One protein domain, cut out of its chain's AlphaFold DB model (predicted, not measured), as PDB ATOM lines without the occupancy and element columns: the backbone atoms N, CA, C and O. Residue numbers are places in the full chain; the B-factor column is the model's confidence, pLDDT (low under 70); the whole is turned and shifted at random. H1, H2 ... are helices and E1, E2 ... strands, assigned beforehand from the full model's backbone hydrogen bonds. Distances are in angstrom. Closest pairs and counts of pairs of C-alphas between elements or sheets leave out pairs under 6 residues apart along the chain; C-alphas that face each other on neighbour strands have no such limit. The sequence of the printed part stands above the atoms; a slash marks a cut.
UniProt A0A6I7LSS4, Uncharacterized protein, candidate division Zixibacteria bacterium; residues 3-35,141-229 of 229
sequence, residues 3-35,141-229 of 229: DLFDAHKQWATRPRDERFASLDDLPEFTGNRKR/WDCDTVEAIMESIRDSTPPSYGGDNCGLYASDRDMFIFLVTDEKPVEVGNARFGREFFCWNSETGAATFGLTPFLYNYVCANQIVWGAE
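This is residues 3 to 35 and 141 to 229 of the 229 residues of an uncharacterized protein of candidate division Zixibacteria bacterium (UniProt A0A6I7LSS4). A long, narrow, twisted antiparallel sheet, only just so twisted, forms the body, with H1 crossing one face and H3 running along the opposite face; H2 packs beside H3 at one end. The long axis runs from that end to the turn of the E3 and E4 hairpin, and the tail strand E6 lies by the end of E5. The printed part has 122 residues, with three named helices and then six named strands, H1 H2 H3 E1 E2 E3 E4 E5 E6, in the mixed class of helices and strands. It is compact, with a radius of gyration of the C-alphas of 14.2 A, yet elongated, spanning 49 by 28 by 26 A.

H1, residues 6 to 13, is on the branched sheet of E1, residues 168 to 170, E2, residues 175 to 178, E3, residues 186 to 188, E4, residues 191 to 201, and E5, residues 210 to 216. Its height over the sheet is 9.7 A, and it lies over E1 and, with 3 C-alphas, only just over E2. On the local plane it stands at 62 degrees to E1, only just across the strands; the closest C-alphas of H1 and E2, Ala 7 and Phe 178, are 6.8 A apart. H2, residues 25 to 35, only grazes the sheet with residues 25 to 30. It touches H3, residues 142 to 152, at a steep tilt of 45 degrees, opposite ways; their closest C-alphas, Thr 30 and Cys 143, are 4.9 A apart. H3 is on the opposite face from H1, over E2 and E4, at a height over the sheet of 10.1 A. In H1, H2 and H3 every O i to N i+4 pair is within hydrogen-bond range. The hairpin E1 and E2 has N 169 and O 176 at 2.8 A. E4 has E2 (N 177 and O 199, 2.8 A) and E3 (N 186 and O 193, 2.8 A) on one side and E5 (N 214 and O 196, 2.8 A) on the other side. E3, E4 and E5 form a meander, each strand the antiparallel neighbour of the one before. E6, residues 225 to 228, pairs with no named strand; its Ala 228 and Tyr 216 of E5 have the closest C-alphas of the two strands, 4.4 A apart.

H1 begins at C-alpha 6, (14.787, 101.173, -9.846). From first to last C-alpha H2 measures 15.4 A, H3 15.3 A, E4 32.6 A and E5 18.9 A. E6 ends at C-alpha 228, (17.436, 89.642, -12.116).

The two C-alphas farthest apart, those of Arg 35 and Asn 190, are 49.3 A apart. Residues 36 to 140 are cut out; C-alphas 35 and 141 are 10.6 A apart. H1 to H2 and H3 to E1 are long links. The pLDDT is under 70 at residues 154, 161 to 165 and 182 to 183.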
ATOM      1  N   ASP A   3      17.598  91.427  -6.853       94.31
ATOM      2  CA  ASP A   3      16.330  92.100  -7.130       94.31
ATOM      3  C   ASP A   3      16.587  93.559  -7.516       94.31
ATOM      4  O   ASP A   3      17.421  94.232  -6.899       94.31
ATOM      5  N   LEU A   4      15.882  94.054  -8.536       94.88
ATOM      6  CA  LEU A   4      16.007  95.439  -8.993       94.88
ATOM      7  C   LEU A   4      14.825  96.271  -8.497       94.88
ATOM      8  O   LEU A   4      13.661  95.899  -8.654       94.88
ATOM      9  N   PHE A   5      15.143  97.436  -7.932       95.31
ATOM     10  CA  PHE A   5      14.173  98.341  -7.307       95.31
ATOM     11  C   PHE A   5      14.050  99.683  -8.038       95.31
ATOM     12  O   PHE A   5      13.346 100.571  -7.566       95.31
ATOM     13  N   ASP A   6      14.745  99.880  -9.158       95.06
ATOM     14  CA  ASP A   6      14.787 101.173  -9.846       95.06
ATOM     15  C   ASP A   6      13.423 101.561 -10.419       95.06
ATOM     16  O   ASP A   6      12.935 102.650 -10.119       95.06
ATOM     17  N   ALA A   7      12.748 100.642 -11.116       92.94
ATOM     18  CA  ALA A   7      11.372 100.848 -11.567       92.94
ATOM     19  C   ALA A   7      10.402 101.040 -10.384       92.94
ATOM     20  O   ALA A   7       9.594 101.967 -10.388       92.94
ATOM     21  N   HIS A   8      10.556 100.254  -9.311       92.81
ATOM     22  CA  HIS A   8       9.771 100.418  -8.081       92.81
ATOM     23  C   HIS A   8       9.903 101.818  -7.462       92.81
ATOM     24  O   HIS A   8       8.911 102.391  -7.013       92.81
ATOM     25  N   LYS A   9      11.108 102.402  -7.448       94.06
ATOM     26  CA  LYS A   9      11.311 103.770  -6.950       94.06
ATOM     27  C   LYS A   9      10.532 104.774  -7.790       94.06
ATOM     28  O   LYS A   9       9.838 105.603  -7.211       94.06
ATOM     29  N   GLN A  10      10.587 104.667  -9.121       93.31
ATOM     30  CA  GLN A  10       9.799 105.538 -10.001       93.31
ATOM     31  C   GLN A  10       8.299 105.381  -9.719       93.31
ATOM     32  O   GLN A  10       7.599 106.369  -9.507       93.31
ATOM     33  N   TRP A  11       7.827 104.141  -9.593       90.75
ATOM     34  CA  TRP A  11       6.436 103.837  -9.263       90.75
ATOM     35  C   TRP A  11       5.990 104.441  -7.931       90.75
ATOM     36  O   TRP A  11       4.863 104.925  -7.812       90.75
ATOM     37  N   ALA A  12       6.863 104.428  -6.926       90.94
ATOM     38  CA  ALA A  12       6.551 104.925  -5.596       90.94
ATOM     39  C   ALA A  12       6.581 106.459  -5.505       90.94
ATOM     40  O   ALA A  12       5.795 107.033  -4.754       90.94
ATOM     41  N   THR A  13       7.479 107.131  -6.237       91.62
ATOM     42  CA  THR A  13       7.741 108.568  -6.037       91.62
ATOM     43  C   THR A  13       7.141 109.479  -7.097       91.62
ATOM     44  O   THR A  13       6.927 110.656  -6.814       91.62
ATOM     45  N   ARG A  14       6.897 108.985  -8.315       90.94
ATOM     46  CA  ARG A  14       6.435 109.832  -9.423       90.94
ATOM     47  C   ARG A  14       4.967 110.212  -9.238       90.94
ATOM     48  O   ARG A  14       4.156 109.310  -9.021       90.94
ATOM     49  N   PRO A  15       4.582 111.491  -9.323       90.56
ATOM     50  CA  PRO A  15       3.180 111.889  -9.272       90.56
ATOM     51  C   PRO A  15       2.433 111.434 -10.538       90.56
ATOM     52  O   PRO A  15       3.033 110.936 -11.487       90.56
ATOM     53  N   ARG A  16       1.099 111.535 -10.537       88.00
ATOM     54  CA  ARG A  16       0.244 110.976 -11.603       88.00
ATOM     55  C   ARG A  16       0.478 111.628 -12.971       88.00
ATOM     56  O   ARG A  16       0.360 110.953 -13.981       88.00
ATOM     57  N   ASP A  17       0.789 112.915 -12.985       87.94
ATOM     58  CA  ASP A  17       1.094 113.720 -14.169       87.94
ATOM     59  C   ASP A  17       2.445 113.377 -14.814       87.94
ATOM     60  O   ASP A  17       2.655 113.691 -15.980       87.94
ATOM     61  N   GLU A  18       3.327 112.677 -14.097       91.06
ATOM     62  CA  GLU A  18       4.598 112.173 -14.634       91.06
ATOM     63  C   GLU A  18       4.511 110.711 -15.112       91.06
ATOM     64  O   GLU A  18       5.537 110.116 -15.438       91.06
ATOM     65  N   ARG A  19       3.316 110.101 -15.124       90.69
ATOM     66  CA  ARG A  19       3.096 108.689 -15.490       90.69
ATOM     67  C   ARG A  19       2.292 108.577 -16.776       90.69
ATOM     68  O   ARG A  19       1.197 109.127 -16.878       90.69
ATOM     69  N   PHE A  20       2.779 107.769 -17.709       88.81
ATOM     70  CA  PHE A  20       2.160 107.600 -19.023       88.81
ATOM     71  C   PHE A  20       1.564 106.199 -19.179       88.81
ATOM     72  O   PHE A  20       2.134 105.213 -18.704       88.81
ATOM     73  N   ALA A  21       0.386 106.129 -19.808       80.25
ATOM     74  CA  ALA A  21      -0.384 104.893 -19.950       80.25
ATOM     75  C   ALA A  21       0.088 104.029 -21.100       80.25
ATOM     76  O   ALA A  21       0.117 102.802 -20.999       80.25
ATOM     77  N   SER A  22       0.443 104.690 -22.190       78.81
ATOM     78  CA  SER A  22       0.764 104.043 -23.438       78.81
ATOM     79  C   SER A  22       2.095 104.535 -23.982       78.81
ATOM     80  O   SER A  22       2.580 105.624 -23.657       78.81
ATOM     81  N   LEU A  23       2.659 103.706 -24.855       75.44
ATOM     82  CA  LEU A  23       3.788 104.080 -25.694       75.44
ATOM     83  C   LEU A  23       3.407 105.118 -26.764       75.44
ATOM     84  O   LEU A  23       4.304 105.561 -27.462       75.44
ATOM     85  N   ASP A  24       2.142 105.542 -26.863       81.94
ATOM     86  CA  ASP A  24       1.711 106.624 -27.757       81.94
ATOM     87  C   ASP A  24       1.706 107.991 -27.039       81.94
ATOM     88  O   ASP A  24       2.099 109.004 -27.623       81.94
ATOM     89  N   ASP A  25       1.356 108.024 -25.744       87.88
ATOM     90  CA  ASP A  25       1.272 109.270 -24.960       87.88
ATOM     91  C   ASP A  25       2.658 109.881 -24.674       87.88
ATOM     92  O   ASP A  25       2.847 111.100 -24.708       87.88
ATOM     93  N   LEU A  26       3.648 109.033 -24.368       90.25
ATOM     94  CA  LEU A  26       4.995 109.476 -23.993       90.25
ATOM     95  C   LEU A  26       5.761 110.147 -25.161       90.25
ATOM     96  O   LEU A  26       6.344 111.219 -24.941       90.25
ATOM     97  N   PRO A  27       5.777 109.599 -26.396       89.25
ATOM     98  CA  PRO A  27       6.353 110.281 -27.556       89.25
ATOM     99  C   PRO A  27       5.663 111.607 -27.862       89.25
ATOM    100  O   PRO A  27       6.336 112.588 -28.178       89.25
ATOM    101  N   GLU A  28       4.332 111.671 -27.748       91.31
ATOM    102  CA  GLU A  28       3.606 112.917 -27.987       91.31
ATOM    103  C   GLU A  28       4.026 113.994 -26.978       91.31
ATOM    104  O   GLU A  28       4.380 115.109 -27.377       91.31
ATOM    105  N   PHE A  29       4.061 113.653 -25.686       92.00
ATOM    106  CA  PHE A  29       4.492 114.557 -24.622       92.00
ATOM    107  C   PHE A  29       5.932 115.046 -24.825       92.00
ATOM    108  O   PHE A  29       6.190 116.252 -24.893       92.00
ATOM    109  N   THR A  30       6.880 114.119 -24.976       93.94
ATOM    110  CA  THR A  30       8.305 114.452 -25.130       93.94
ATOM    111  C   THR A  30       8.578 115.203 -26.438       93.94
ATOM    112  O   THR A  30       9.354 116.163 -26.453       93.94
ATOM    113  N   GLY A  31       7.890 114.844 -27.525       94.31
ATOM    114  CA  GLY A  31       7.986 115.513 -28.819       94.31
ATOM    115  C   GLY A  31       7.413 116.932 -28.797       94.31
ATOM    116  O   GLY A  31       8.041 117.860 -29.313       94.31
ATOM    117  N   ASN A  32       6.256 117.139 -28.158       92.31
ATOM    118  CA  ASN A  32       5.696 118.474 -27.927       92.31
ATOM    119  C   ASN A  32       6.655 119.334 -27.106       92.31
ATOM    120  O   ASN A  32       6.917 120.486 -27.465       92.31
ATOM    121  N   ARG A  33       7.246 118.753 -26.059       91.94
ATOM    122  CA  ARG A  33       8.219 119.435 -25.214       91.94
ATOM    123  C   ARG A  33       9.450 119.874 -26.006       91.94
ATOM    124  O   ARG A  33       9.820 121.043 -25.912       91.94
ATOM    125  N   LYS A  34      10.045 119.004 -26.833       94.31
ATOM    126  CA  LYS A  34      11.177 119.363 -27.710       94.31
ATOM    127  C   LYS A  34      10.806 120.476 -28.693       94.31
ATOM    128  O   LYS A  34      11.542 121.451 -28.807       94.31
ATOM    129  N   ARG A  35       9.650 120.381 -29.363       94.44
ATOM    130  CA  ARG A  35       9.168 121.415 -30.306       94.44
ATOM    131  C   ARG A  35       8.961 122.778 -29.642       94.44
ATOM    132  O   ARG A  35       9.174 123.804 -30.279       94.44
ATOM    133  N   TRP A 141      17.614 114.291 -26.557       96.25
ATOM    134  CA  TRP A 141      16.206 114.555 -26.289       96.25
ATOM    135  C   TRP A 141      15.500 113.267 -25.874       96.25
ATOM    136  O   TRP A 141      15.780 112.188 -26.401       96.25
ATOM    137  N   ASP A 142      14.566 113.389 -24.938       95.94
ATOM    138  CA  ASP A 142      13.775 112.265 -24.454       95.94
ATOM    139  C   ASP A 142      12.961 111.670 -25.604       95.94
ATOM    140  O   ASP A 142      12.936 110.454 -25.744       95.94
ATOM    141  N   CYS A 143      12.402 112.495 -26.501       94.94
ATOM    142  CA  CYS A 143      11.664 111.986 -27.663       94.94
ATOM    143  C   CYS A 143      12.541 111.148 -28.598       94.94
ATOM    144  O   CYS A 143      12.108 110.089 -29.024       94.94
ATOM    145  N   ASP A 144      13.787 111.565 -28.849       94.88
ATOM    146  CA  ASP A 144      14.703 110.822 -29.724       94.88
ATOM    147  C   ASP A 144      15.053 109.465 -29.087       94.88
ATOM    148  O   ASP A 144      15.203 108.453 -29.768       94.88
ATOM    149  N   THR A 145      15.145 109.434 -27.754       94.19
ATOM    150  CA  THR A 145      15.373 108.199 -26.999       94.19
ATOM    151  C   THR A 145      14.149 107.284 -27.033       94.19
ATOM    152  O   THR A 145      14.288 106.083 -27.250       94.19
ATOM    153  N   VAL A 146      12.951 107.838 -26.827       92.75
ATOM    154  CA  VAL A 146      11.687 107.092 -26.876       92.75
ATOM    155  C   VAL A 146      11.474 106.503 -28.271       92.75
ATOM    156  O   VAL A 146      11.195 105.313 -28.379       92.75
ATOM    157  N   GLU A 147      11.668 107.295 -29.328       92.31
ATOM    158  CA  GLU A 147      11.564 106.851 -30.723       92.31
ATOM    159  C   GLU A 147      12.533 105.696 -31.010       92.31
ATOM    160  O   GLU A 147      12.109 104.642 -31.480       92.31
ATOM    161  N   ALA A 148      13.808 105.833 -30.630       92.31
ATOM    162  CA  ALA A 148      14.797 104.770 -30.812       92.31
ATOM    163  C   ALA A 148      14.416 103.472 -30.074       92.31
ATOM    164  O   ALA A 148      14.615 102.369 -30.590       92.31
ATOM    165  N   ILE A 149      13.841 103.585 -28.873       90.19
ATOM    166  CA  ILE A 149      13.353 102.431 -28.113       90.19
ATOM    167  C   ILE A 149      12.163 101.788 -28.821       90.19
ATOM    168  O   ILE A 149      12.174 100.573 -29.014       90.19
ATOM    169  N   MET A 150      11.179 102.575 -29.255       87.50
ATOM    170  CA  MET A 150       9.998 102.076 -29.968       87.50
ATOM    171  C   MET A 150      10.344 101.418 -31.305       87.50
ATOM    172  O   MET A 150       9.693 100.457 -31.693       87.50
ATOM    173  N   GLU A 151      11.384 101.877 -32.002       88.44
ATOM    174  CA  GLU A 151      11.879 101.210 -33.211       88.44
ATOM    175  C   GLU A 151      12.565  99.870 -32.904       88.44
ATOM    176  O   GLU A 151      12.521  98.931 -33.707       88.44
ATOM    177  N   SER A 152      13.213  99.771 -31.741       84.75
ATOM    178  CA  SER A 152      13.935  98.567 -31.317       84.75
ATOM    179  C   SER A 152      13.026  97.491 -30.711       84.75
ATOM    180  O   SER A 152      13.318  96.296 -30.820       84.75
ATOM    181  N   ILE A 153      11.916  97.904 -30.099       81.25
ATOM    182  CA  ILE A 153      10.980  97.049 -29.372       81.25
ATOM    183  C   ILE A 153       9.762  96.758 -30.244       81.25
ATOM    184  O   ILE A 153       9.201  97.650 -30.863       81.25
ATOM    185  N   ARG A 154       9.336  95.490 -30.299       68.31
ATOM    186  CA  ARG A 154       8.165  95.078 -31.098       68.31
ATOM    187  C   ARG A 154       6.978  94.639 -30.253       68.31
ATOM    188  O   ARG A 154       5.857  95.014 -30.563       68.31
ATOM    189  N   ASP A 155       7.246  93.874 -29.194       79.44
ATOM    190  CA  ASP A 155       6.207  93.146 -28.453       79.44
ATOM    191  C   ASP A 155       6.239  93.429 -26.936       79.44
ATOM    192  O   ASP A 155       5.501  92.798 -26.181       79.44
ATOM    193  N   SER A 156       7.094  94.351 -26.467       84.56
ATOM    194  CA  SER A 156       7.129  94.726 -25.047       84.56
ATOM    195  C   SER A 156       6.072  95.784 -24.751       84.56
ATOM    196  O   SER A 156       5.866  96.722 -25.523       84.56
ATOM    197  N   THR A 157       5.435  95.675 -23.592       85.56
ATOM    198  CA  THR A 157       4.415  96.622 -23.130       85.56
ATOM    199  C   THR A 157       4.762  97.147 -21.742       85.56
ATOM    200  O   THR A 157       5.478  96.482 -20.994       85.56
ATOM    201  N   PRO A 158       4.301  98.345 -21.354       86.19
ATOM    202  CA  PRO A 158       4.445  98.798 -19.979       86.19
ATOM    203  C   PRO A 158       3.758  97.811 -19.019       86.19
ATOM    204  O   PRO A 158       2.616  97.422 -19.280       86.19
ATOM    205  N   PRO A 159       4.380  97.427 -17.891       82.62
ATOM    206  CA  PRO A 159       3.717  96.591 -16.894       82.62
ATOM    207  C   PRO A 159       2.461  97.303 -16.372       82.62
ATOM    208  O   PRO A 159       2.543  98.398 -15.807       82.62
ATOM    209  N   SER A 160       1.294  96.685 -16.565       72.75
ATOM    210  CA  SER A 160      -0.004  97.243 -16.175       72.75
ATOM    211  C   SER A 160      -0.752  96.285 -15.253       72.75
ATOM    212  O   SER A 160      -1.135  95.186 -15.644       72.75
ATOM    213  N   TYR A 161      -0.984  96.725 -14.015       67.44
ATOM    214  CA  TYR A 161      -1.782  96.016 -13.015       67.44
ATOM    215  C   TYR A 161      -2.879  96.954 -12.490       67.44
ATOM    216  O   TYR A 161      -2.746  97.550 -11.426       67.44
ATOM    217  N   GLY A 162      -3.968  97.117 -13.251       57.47
ATOM    218  CA  GLY A 162      -5.184  97.768 -12.741       57.47
ATOM    219  C   GLY A 162      -5.281  99.294 -12.881       57.47
ATOM    220  O   GLY A 162      -5.910  99.929 -12.044       57.47
ATOM    221  N   GLY A 163      -4.739  99.880 -13.954       55.84
ATOM    222  CA  GLY A 163      -5.292 101.119 -14.533       55.84
ATOM    223  C   GLY A 163      -4.648 102.463 -14.169       55.84
ATOM    224  O   GLY A 163      -4.947 103.438 -14.849       55.84
ATOM    225  N   ASP A 164      -3.739 102.536 -13.190       60.22
ATOM    226  CA  ASP A 164      -3.049 103.800 -12.840       60.22
ATOM    227  C   ASP A 164      -1.587 103.896 -13.345       60.22
ATOM    228  O   ASP A 164      -0.862 104.800 -12.931       60.22
ATOM    229  N   ASN A 165      -1.216 103.026 -14.304       63.12
ATOM    230  CA  ASN A 165       0.023 102.982 -15.121       63.12
ATOM    231  C   ASN A 165       1.341 102.931 -14.362       63.12
ATOM    232  O   ASN A 165       1.405 103.420 -13.237       63.12
ATOM    233  N   CYS A 166       2.426 102.413 -14.973       70.19
ATOM    234  CA  CYS A 166       3.761 102.728 -14.443       70.19
ATOM    235  C   CYS A 166       5.015 102.306 -15.234       70.19
ATOM    236  O   CYS A 166       6.105 102.440 -14.708       70.19
ATOM    237  N   GLY A 167       4.990 101.763 -16.449       86.69
ATOM    238  CA  GLY A 167       6.273 101.485 -17.138       86.69
ATOM    239  C   GLY A 167       7.013 102.744 -17.601       86.69
ATOM    240  O   GLY A 167       8.216 102.728 -17.833       86.69
ATOM    241  N   LEU A 168       6.271 103.835 -17.762       92.56
ATOM    242  CA  LEU A 168       6.677 105.002 -18.522       92.56
ATOM    243  C   LEU A 168       6.555 106.246 -17.656       92.56
ATOM    244  O   LEU A 168       5.465 106.564 -17.168       92.56
ATOM    245  N   TYR A 169       7.666 106.954 -17.500       93.81
ATOM    246  CA  TYR A 169       7.744 108.158 -16.693       93.81
ATOM    247  C   TYR A 169       8.471 109.261 -17.439       93.81
ATOM    248  O   TYR A 169       9.520 109.015 -18.030       93.81
ATOM    249  N   ALA A 170       7.959 110.481 -17.342       94.25
ATOM    250  CA  ALA A 170       8.677 111.676 -17.759       94.25
ATOM    251  C   ALA A 170       8.256 112.869 -16.905       94.25
ATOM    252  O   ALA A 170       7.078 113.070 -16.633       94.25
ATOM    253  N   SER A 171       9.242 113.660 -16.501       91.88
ATOM    254  CA  SER A 171       9.083 114.848 -15.669       91.88
ATOM    255  C   SER A 171       9.608 116.099 -16.365       91.88
ATOM    256  O   SER A 171       9.987 116.081 -17.539       91.88
ATOM    257  N   ASP A 172       9.702 117.207 -15.629       88.69
ATOM    258  CA  ASP A 172      10.420 118.395 -16.084       88.69
ATOM    259  C   ASP A 172      11.941 118.164 -16.226       88.69
ATOM    260  O   ASP A 172      12.614 118.933 -16.925       88.69
ATOM    261  N   ARG A 173      12.489 117.107 -15.608       90.75
ATOM    262  CA  ARG A 173      13.937 116.857 -15.489       90.75
ATOM    263  C   ARG A 173      14.437 115.649 -16.262       90.75
ATOM    264  O   ARG A 173      15.513 115.707 -16.851       90.75
ATOM    265  N   ASP A 174      13.714 114.549 -16.211       95.31
ATOM    266  CA  ASP A 174      14.180 113.242 -16.661       95.31
ATOM    267  C   ASP A 174      13.021 112.339 -17.078       95.31
ATOM    268  O   ASP A 174      11.854 112.630 -16.803       95.31
ATOM    269  N   MET A 175      13.365 111.234 -17.725       95.56
ATOM    270  CA  MET A 175      12.438 110.170 -18.077       95.56
ATOM    271  C   MET A 175      12.981 108.802 -17.677       95.56
ATOM    272  O   MET A 175      14.194 108.610 -17.557       95.56
ATOM    273  N   PHE A 176      12.077 107.842 -17.513       96.19
ATOM    274  CA  PHE A 176      12.392 106.447 -17.241       96.19
ATOM    275  C   PHE A 176      11.402 105.536 -17.968       96.19
ATOM    276  O   PHE A 176      10.194 105.764 -17.933       96.19
ATOM    277  N   ILE A 177      11.921 104.496 -18.612       94.31
ATOM    278  CA  ILE A 177      11.170 103.514 -19.387       94.31
ATOM    279  C   ILE A 177      11.521 102.125 -18.868       94.31
ATOM    280  O   ILE A 177      12.690 101.746 -18.771       94.31
ATOM    281  N   PHE A 178      10.479 101.365 -18.572       93.06
ATOM    282  CA  PHE A 178      10.513  99.961 -18.230       93.06
ATOM    283  C   PHE A 178       9.333  99.265 -18.896       93.06
ATOM    284  O   PHE A 178       8.173  99.606 -18.657       93.06
ATOM    285  N   LEU A 179       9.649  98.282 -19.727       89.56
ATOM    286  CA  LEU A 179       8.675  97.452 -20.416       89.56
ATOM    287  C   LEU A 179       8.845  95.995 -19.988       89.56
ATOM    288  O   LEU A 179       9.862  95.628 -19.405       89.56
ATOM    289  N   VAL A 180       7.823  95.190 -20.256       86.69
ATOM    290  CA  VAL A 180       7.770  93.749 -20.017       86.69
ATOM    291  C   VAL A 180       7.285  93.024 -21.271       86.69
ATOM    292  O   VAL A 180       6.400  93.509 -21.977       86.69
ATOM    293  N   THR A 181       7.861  91.851 -21.539       80.94
ATOM    294  CA  THR A 181       7.453  90.947 -22.619       80.94
ATOM    295  C   THR A 181       7.031  89.618 -22.017       80.94
ATOM    296  O   THR A 181       7.875  88.875 -21.511       80.94
ATOM    297  N   ASP A 182       5.756  89.270 -22.170       67.25
ATOM    298  CA  ASP A 182       5.230  87.979 -21.714       67.25
ATOM    299  C   ASP A 182       5.293  86.889 -22.804       67.25
ATOM    300  O   ASP A 182       5.236  85.693 -22.511       67.25
ATOM    301  N   GLU A 183       5.447  87.269 -24.077       67.56
ATOM    302  CA  GLU A 183       5.215  86.355 -25.205       67.56
ATOM    303  C   GLU A 183       6.452  85.573 -25.679       67.56
ATOM    304  O   GLU A 183       6.319  84.564 -26.375       67.56
ATOM    305  N   LYS A 184       7.672  86.007 -25.324       74.25
ATOM    306  CA  LYS A 184       8.931  85.428 -25.846       74.25
ATOM    307  C   LYS A 184      10.023  85.295 -24.776       74.25
ATOM    308  O   LYS A 184      11.069  85.944 -24.898       74.25
ATOM    309  N   PRO A 185       9.813  84.469 -23.737       81.81
ATOM    310  CA  PRO A 185      10.822  84.261 -22.712       81.81
ATOM    311  C   PRO A 185      12.029  83.485 -23.250       81.81
ATOM    312  O   PRO A 185      11.936  82.715 -24.208       81.81
ATOM    313  N   VAL A 186      13.175  83.692 -22.612       84.12
ATOM    314  CA  VAL A 186      14.403  82.933 -22.843       84.12
ATOM    315  C   VAL A 186      14.335  81.653 -22.021       84.12
ATOM    316  O   VAL A 186      14.169  81.699 -20.803       84.12
ATOM    317  N   GLU A 187      14.463  80.508 -22.687       85.75
ATOM    318  CA  GLU A 187      14.392  79.193 -22.050       85.75
ATOM    319  C   GLU A 187      15.796  78.596 -21.920       85.75
ATOM    320  O   GLU A 187      16.510  78.426 -22.910       85.75
ATOM    321  N   VAL A 188      16.200  78.280 -20.687       83.25
ATOM    322  CA  VAL A 188      17.481  77.626 -20.381       83.25
ATOM    323  C   VAL A 188      17.194  76.404 -19.515       83.25
ATOM    324  O   VAL A 188      16.920  76.506 -18.318       83.25
ATOM    325  N   GLY A 189      17.223  75.222 -20.132       85.94
ATOM    326  CA  GLY A 189      16.785  73.990 -19.474       85.94
ATOM    327  C   GLY A 189      15.300  74.060 -19.112       85.94
ATOM    328  O   GLY A 189      14.463  74.192 -19.996       85.94
ATOM    329  N   ASN A 190      14.985  73.991 -17.814       82.25
ATOM    330  CA  ASN A 190      13.612  74.099 -17.297       82.25
ATOM    331  C   ASN A 190      13.247  75.516 -16.815       82.25
ATOM    332  O   ASN A 190      12.135  75.721 -16.328       82.25
ATOM    333  N   ALA A 191      14.178  76.473 -16.878       81.12
ATOM    334  CA  ALA A 191      13.942  77.845 -16.443       81.12
ATOM    335  C   ALA A 191      13.448  78.712 -17.609       81.12
ATOM    336  O   ALA A 191      13.929  78.581 -18.738       81.12
ATOM    337  N   ARG A 192      12.506  79.613 -17.312       84.50
ATOM    338  CA  ARG A 192      11.934  80.598 -18.237       84.50
ATOM    339  C   ARG A 192      12.204  81.992 -17.682       84.50
ATOM    340  O   ARG A 192      11.729  82.297 -16.592       84.50
ATOM    341  N   PHE A 193      12.925  82.814 -18.435       84.88
ATOM    342  CA  PHE A 193      13.256  84.183 -18.046       84.88
ATOM    343  C   PHE A 193      12.619  85.192 -18.997       84.88
ATOM    344  O   PHE A 193      12.676  85.023 -20.218       84.88
ATOM    345  N   GLY A 194      12.061  86.270 -18.457       86.00
ATOM    346  CA  GLY A 194      11.813  87.475 -19.241       86.00
ATOM    347  C   GLY A 194      13.138  88.163 -19.577       86.00
ATOM    348  O   GLY A 194      14.116  88.019 -18.844       86.00
ATOM    349  N   ARG A 195      13.188  88.896 -20.692       87.62
ATOM    350  CA  ARG A 195      14.348  89.714 -21.083       87.62
ATOM    351  C   ARG A 195      13.884  91.129 -21.335       87.62
ATOM    352  O   ARG A 195      13.022  91.329 -22.179       87.62
ATOM    353  N   GLU A 196      14.432  92.086 -20.611       90.50
ATOM    354  CA  GLU A 196      14.048  93.487 -20.752       90.50
ATOM    355  C   GLU A 196      15.195  94.403 -20.349       90.50
ATOM    356  O   GLU A 196      16.292  93.948 -20.019       90.50
ATOM    357  N   PHE A 197      14.954  95.707 -20.409       91.75
ATOM    358  CA  PHE A 197      15.888  96.699 -19.918       91.75
ATOM    359  C   PHE A 197      15.177  97.863 -19.235       91.75
ATOM    360  O   PHE A 197      14.021  98.178 -19.513       91.75
ATOM    361  N   PHE A 198      15.912  98.542 -18.363       94.81
ATOM    362  CA  PHE A 198      15.580  99.899 -17.952       94.81
ATOM    363  C   PHE A 198      16.273 100.874 -18.882       94.81
ATOM    364  O   PHE A 198      17.441 100.669 -19.217       94.81
ATOM    365  N   CYS A 199      15.590 101.949 -19.253       95.69
ATOM    366  CA  CYS A 199      16.208 103.080 -19.927       95.69
ATOM    367  C   CYS A 199      15.818 104.385 -19.246       95.69
ATOM    368  O   CYS A 199      14.680 104.556 -18.821       95.69
ATOM    369  N   TRP A 200      16.761 105.313 -19.140       97.06
ATOM    370  CA  TRP A 200      16.511 106.644 -18.612       97.06
ATOM    371  C   TRP A 200      17.328 107.683 -19.369       97.06
ATOM    372  O   TRP A 200      18.406 107.400 -19.897       97.06
ATOM    373  N   ASN A 201      16.819 108.907 -19.395       97.38
ATOM    374  CA  ASN A 201      17.518 110.050 -19.965       97.38
ATOM    375  C   ASN A 201      17.176 111.322 -19.188       97.38
ATOM    376  O   ASN A 201      16.181 111.377 -18.466       97.38
ATOM    377  N   SER A 202      18.011 112.349 -19.331       96.88
ATOM    378  CA  SER A 202      17.687 113.687 -18.860       96.88
ATOM    379  C   SER A 202      18.120 114.746 -19.859       96.88
ATOM    380  O   SER A 202      19.301 115.041 -20.075       96.88
ATOM    381  N   GLU A 203      17.114 115.443 -20.362       95.94
ATOM    382  CA  GLU A 203      17.276 116.684 -21.093       95.94
ATOM    383  C   GLU A 203      17.724 117.856 -20.221       95.94
ATOM    384  O   GLU A 203      17.899 118.935 -20.759       95.94
ATOM    385  N   THR A 204      17.884 117.742 -18.905       96.25
ATOM    386  CA  THR A 204      18.232 118.892 -18.044       96.25
ATOM    387  C   THR A 204      19.529 118.701 -17.266       96.25
ATOM    388  O   THR A 204      19.926 119.594 -16.515       96.25
ATOM    389  N   GLY A 205      20.214 117.571 -17.457       94.88
ATOM    390  CA  GLY A 205      21.425 117.213 -16.718       94.88
ATOM    391  C   GLY A 205      21.159 116.634 -15.328       94.88
ATOM    392  O   GLY A 205      22.050 116.669 -14.484       94.88
ATOM    393  N   ALA A 206      19.949 116.130 -15.067       94.38
ATOM    394  CA  ALA A 206      19.618 115.405 -13.838       94.38
ATOM    395  C   ALA A 206      20.158 113.965 -13.835       94.38
ATOM    396  O   ALA A 206      20.427 113.410 -12.772       94.38
ATOM    397  N   ALA A 207      20.356 113.381 -15.017       93.38
ATOM    398  CA  ALA A 207      20.931 112.057 -15.211       93.38
ATOM    399  C   ALA A 207      21.704 111.994 -16.536       93.38
ATOM    400  O   ALA A 207      21.409 112.724 -17.481       93.38
ATOM    401  N   THR A 208      22.680 111.096 -16.623       93.00
ATOM    402  CA  THR A 208      23.257 110.695 -17.914       93.00
ATOM    403  C   THR A 208      22.347 109.649 -18.540       93.00
ATOM    404  O   THR A 208      21.825 108.807 -17.808       93.00
ATOM    405  N   PHE A 209      22.186 109.671 -19.867       95.38
ATOM    406  CA  PHE A 209      21.521 108.587 -20.589       95.38
ATOM    407  C   PHE A 209      22.089 107.229 -20.166       95.38
ATOM    408  O   PHE A 209      23.309 107.055 -20.076       95.38
ATOM    409  N   GLY A 210      21.205 106.271 -19.927       95.50
ATOM    410  CA  GLY A 210      21.612 104.927 -19.575       95.50
ATOM    411  C   GLY A 210      20.583 103.887 -19.962       95.50
ATOM    412  O   GLY A 210      19.388 104.159 -20.090       95.50
ATOM    413  N   LEU A 211      21.096 102.678 -20.161       94.56
ATOM    414  CA  LEU A 211      20.318 101.485 -20.430       94.56
ATOM    415  C   LEU A 211      20.926 100.334 -19.634       94.56
ATOM    416  O   LEU A 211      22.142 100.149 -19.634       94.56
ATOM    417  N   THR A 212      20.091  99.579 -18.929       94.62
ATOM    418  CA  THR A 212      20.507  98.387 -18.178       94.62
ATOM    419  C   THR A 212      19.657  97.207 -18.619       94.62
ATOM    420  O   THR A 212      18.492  97.157 -18.226       94.62
ATOM    421  N   PRO A 213      20.191  96.291 -19.447       91.62
ATOM    422  CA  PRO A 213      19.495  95.065 -19.803       91.62
ATOM    423  C   PRO A 213      19.605  94.044 -18.672       91.62
ATOM    424  O   PRO A 213      20.612  94.008 -17.966       91.62
ATOM    425  N   PHE A 214      18.584  93.211 -18.522       91.94
ATOM    426  CA  PHE A 214      18.545  92.144 -17.531       91.94
ATOM    427  C   PHE A 214      17.643  90.995 -17.987       91.94
ATOM    428  O   PHE A 214      16.669  91.176 -18.729       91.94
ATOM    429  N   LEU A 215      17.959  89.796 -17.503       91.06
ATOM    430  CA  LEU A 215      17.006  88.688 -17.452       91.06
ATOM    431  C   LEU A 215      16.258  88.739 -16.122       91.06
ATOM    432  O   LEU A 215      16.803  89.245 -15.150       91.06
ATOM    433  N   TYR A 216      15.024  88.242 -16.052       91.06
ATOM    434  CA  TYR A 216      14.258  88.219 -14.799       91.06
ATOM    435  C   TYR A 216      13.295  87.038 -14.705       91.06
ATOM    436  O   TYR A 216      12.837  86.511 -15.719       91.06
ATOM    437  N   ASN A 217      12.945  86.651 -13.476       89.38
ATOM    438  CA  ASN A 217      11.965  85.592 -13.222       89.38
ATOM    439  C   ASN A 217      10.528  86.114 -13.284       89.38
ATOM    440  O   ASN A 217       9.662  85.502 -13.902       89.38
ATOM    441  N   TYR A 218      10.259  87.223 -12.590       88.06
ATOM    442  CA  TYR A 218       8.918  87.792 -12.480       88.06
ATOM    443  C   TYR A 218       8.964  89.278 -12.099       88.06
ATOM    444  O   TYR A 218       9.880  89.723 -11.407       88.06
ATOM    445  N   VAL A 219       7.944  90.029 -12.516       89.38
ATOM    446  CA  VAL A 219       7.740  91.444 -12.179       89.38
ATOM    447  C   VAL A 219       6.395  91.586 -11.484       89.38
ATOM    448  O   VAL A 219       5.355  91.293 -12.074       89.38
ATOM    449  N   CYS A 220       6.395  92.050 -10.238       87.50
ATOM    450  CA  CYS A 220       5.157  92.261  -9.488       87.50
ATOM    451  C   CYS A 220       4.546  93.648  -9.731       87.50
ATOM    452  O   CYS A 220       5.169  94.540 -10.302       87.50
ATOM    453  N   ALA A 221       3.318  93.851  -9.246       86.00
ATOM    454  CA  ALA A 221       2.525  95.054  -9.511       86.00
ATOM    455  C   ALA A 221       3.158  96.382  -9.063       86.00
ATOM    456  O   ALA A 221       2.887  97.420  -9.654       86.00
ATOM    457  N   ASN A 222       4.024  96.357  -8.050       87.75
ATOM    458  CA  ASN A 222       4.784  97.528  -7.601       87.75
ATOM    459  C   ASN A 222       6.128  97.701  -8.345       87.75
ATOM    460  O   ASN A 222       6.973  98.462  -7.882       87.75
ATOM    461  N   GLN A 223       6.325  96.992  -9.462       89.69
ATOM    462  CA  GLN A 223       7.473  97.086 -10.373       89.69
ATOM    463  C   GLN A 223       8.828  96.654  -9.819       89.69
ATOM    464  O   GLN A 223       9.874  97.077 -10.312       89.69
ATOM    465  N   ILE A 224       8.831  95.806  -8.797       92.44
ATOM    466  CA  ILE A 224      10.058  95.130  -8.384       92.44
ATOM    467  C   ILE A 224      10.329  94.002  -9.382       92.44
ATOM    468  O   ILE A 224       9.436  93.200  -9.680       92.44
ATOM    469  N   VAL A 225      11.556  93.962  -9.898       92.88
ATOM    470  CA  VAL A 225      12.032  92.896 -10.782       92.88
ATOM    471  C   VAL A 225      12.728  91.853  -9.919       92.88
ATOM    472  O   VAL A 225      13.764  92.138  -9.317       92.88
ATOM    473  N   TRP A 226      12.148  90.658  -9.849       92.06
ATOM    474  CA  TRP A 226      12.636  89.579  -8.996       92.06
ATOM    475  C   TRP A 226      13.581  88.654  -9.741       92.06
ATOM    476  O   TRP A 226      13.277  88.179 -10.841       92.06
ATOM    477  N   GLY A 227      14.693  88.333  -9.080       90.31
ATOM    478  CA  GLY A 227      15.680  87.398  -9.597       90.31
ATOM    479  C   GLY A 227      16.293  87.862 -10.912       90.31
ATOM    480  O   GLY A 227      16.314  87.095 -11.870       90.31
ATOM    481  N   ALA A 228      16.766  89.108 -10.948       90.56
ATOM    482  CA  ALA A 228      17.436  89.642 -12.116       90.56
ATOM    483  C   ALA A 228      18.885  89.142 -12.237       90.56
ATOM    484  O   ALA A 228      19.573  88.938 -11.221       90.56
ATOM    485  N   GLU A 229      19.327  88.960 -13.482       84.94
ATOM    486  CA  GLU A 229      20.696  88.596 -13.882       84.94
ATOM    487  C   GLU A 229      21.232  89.509 -14.985       84.94
ATOM    488  O   GLU A 229      20.443  89.868 -15.896       84.94
TER     489      GLU A 229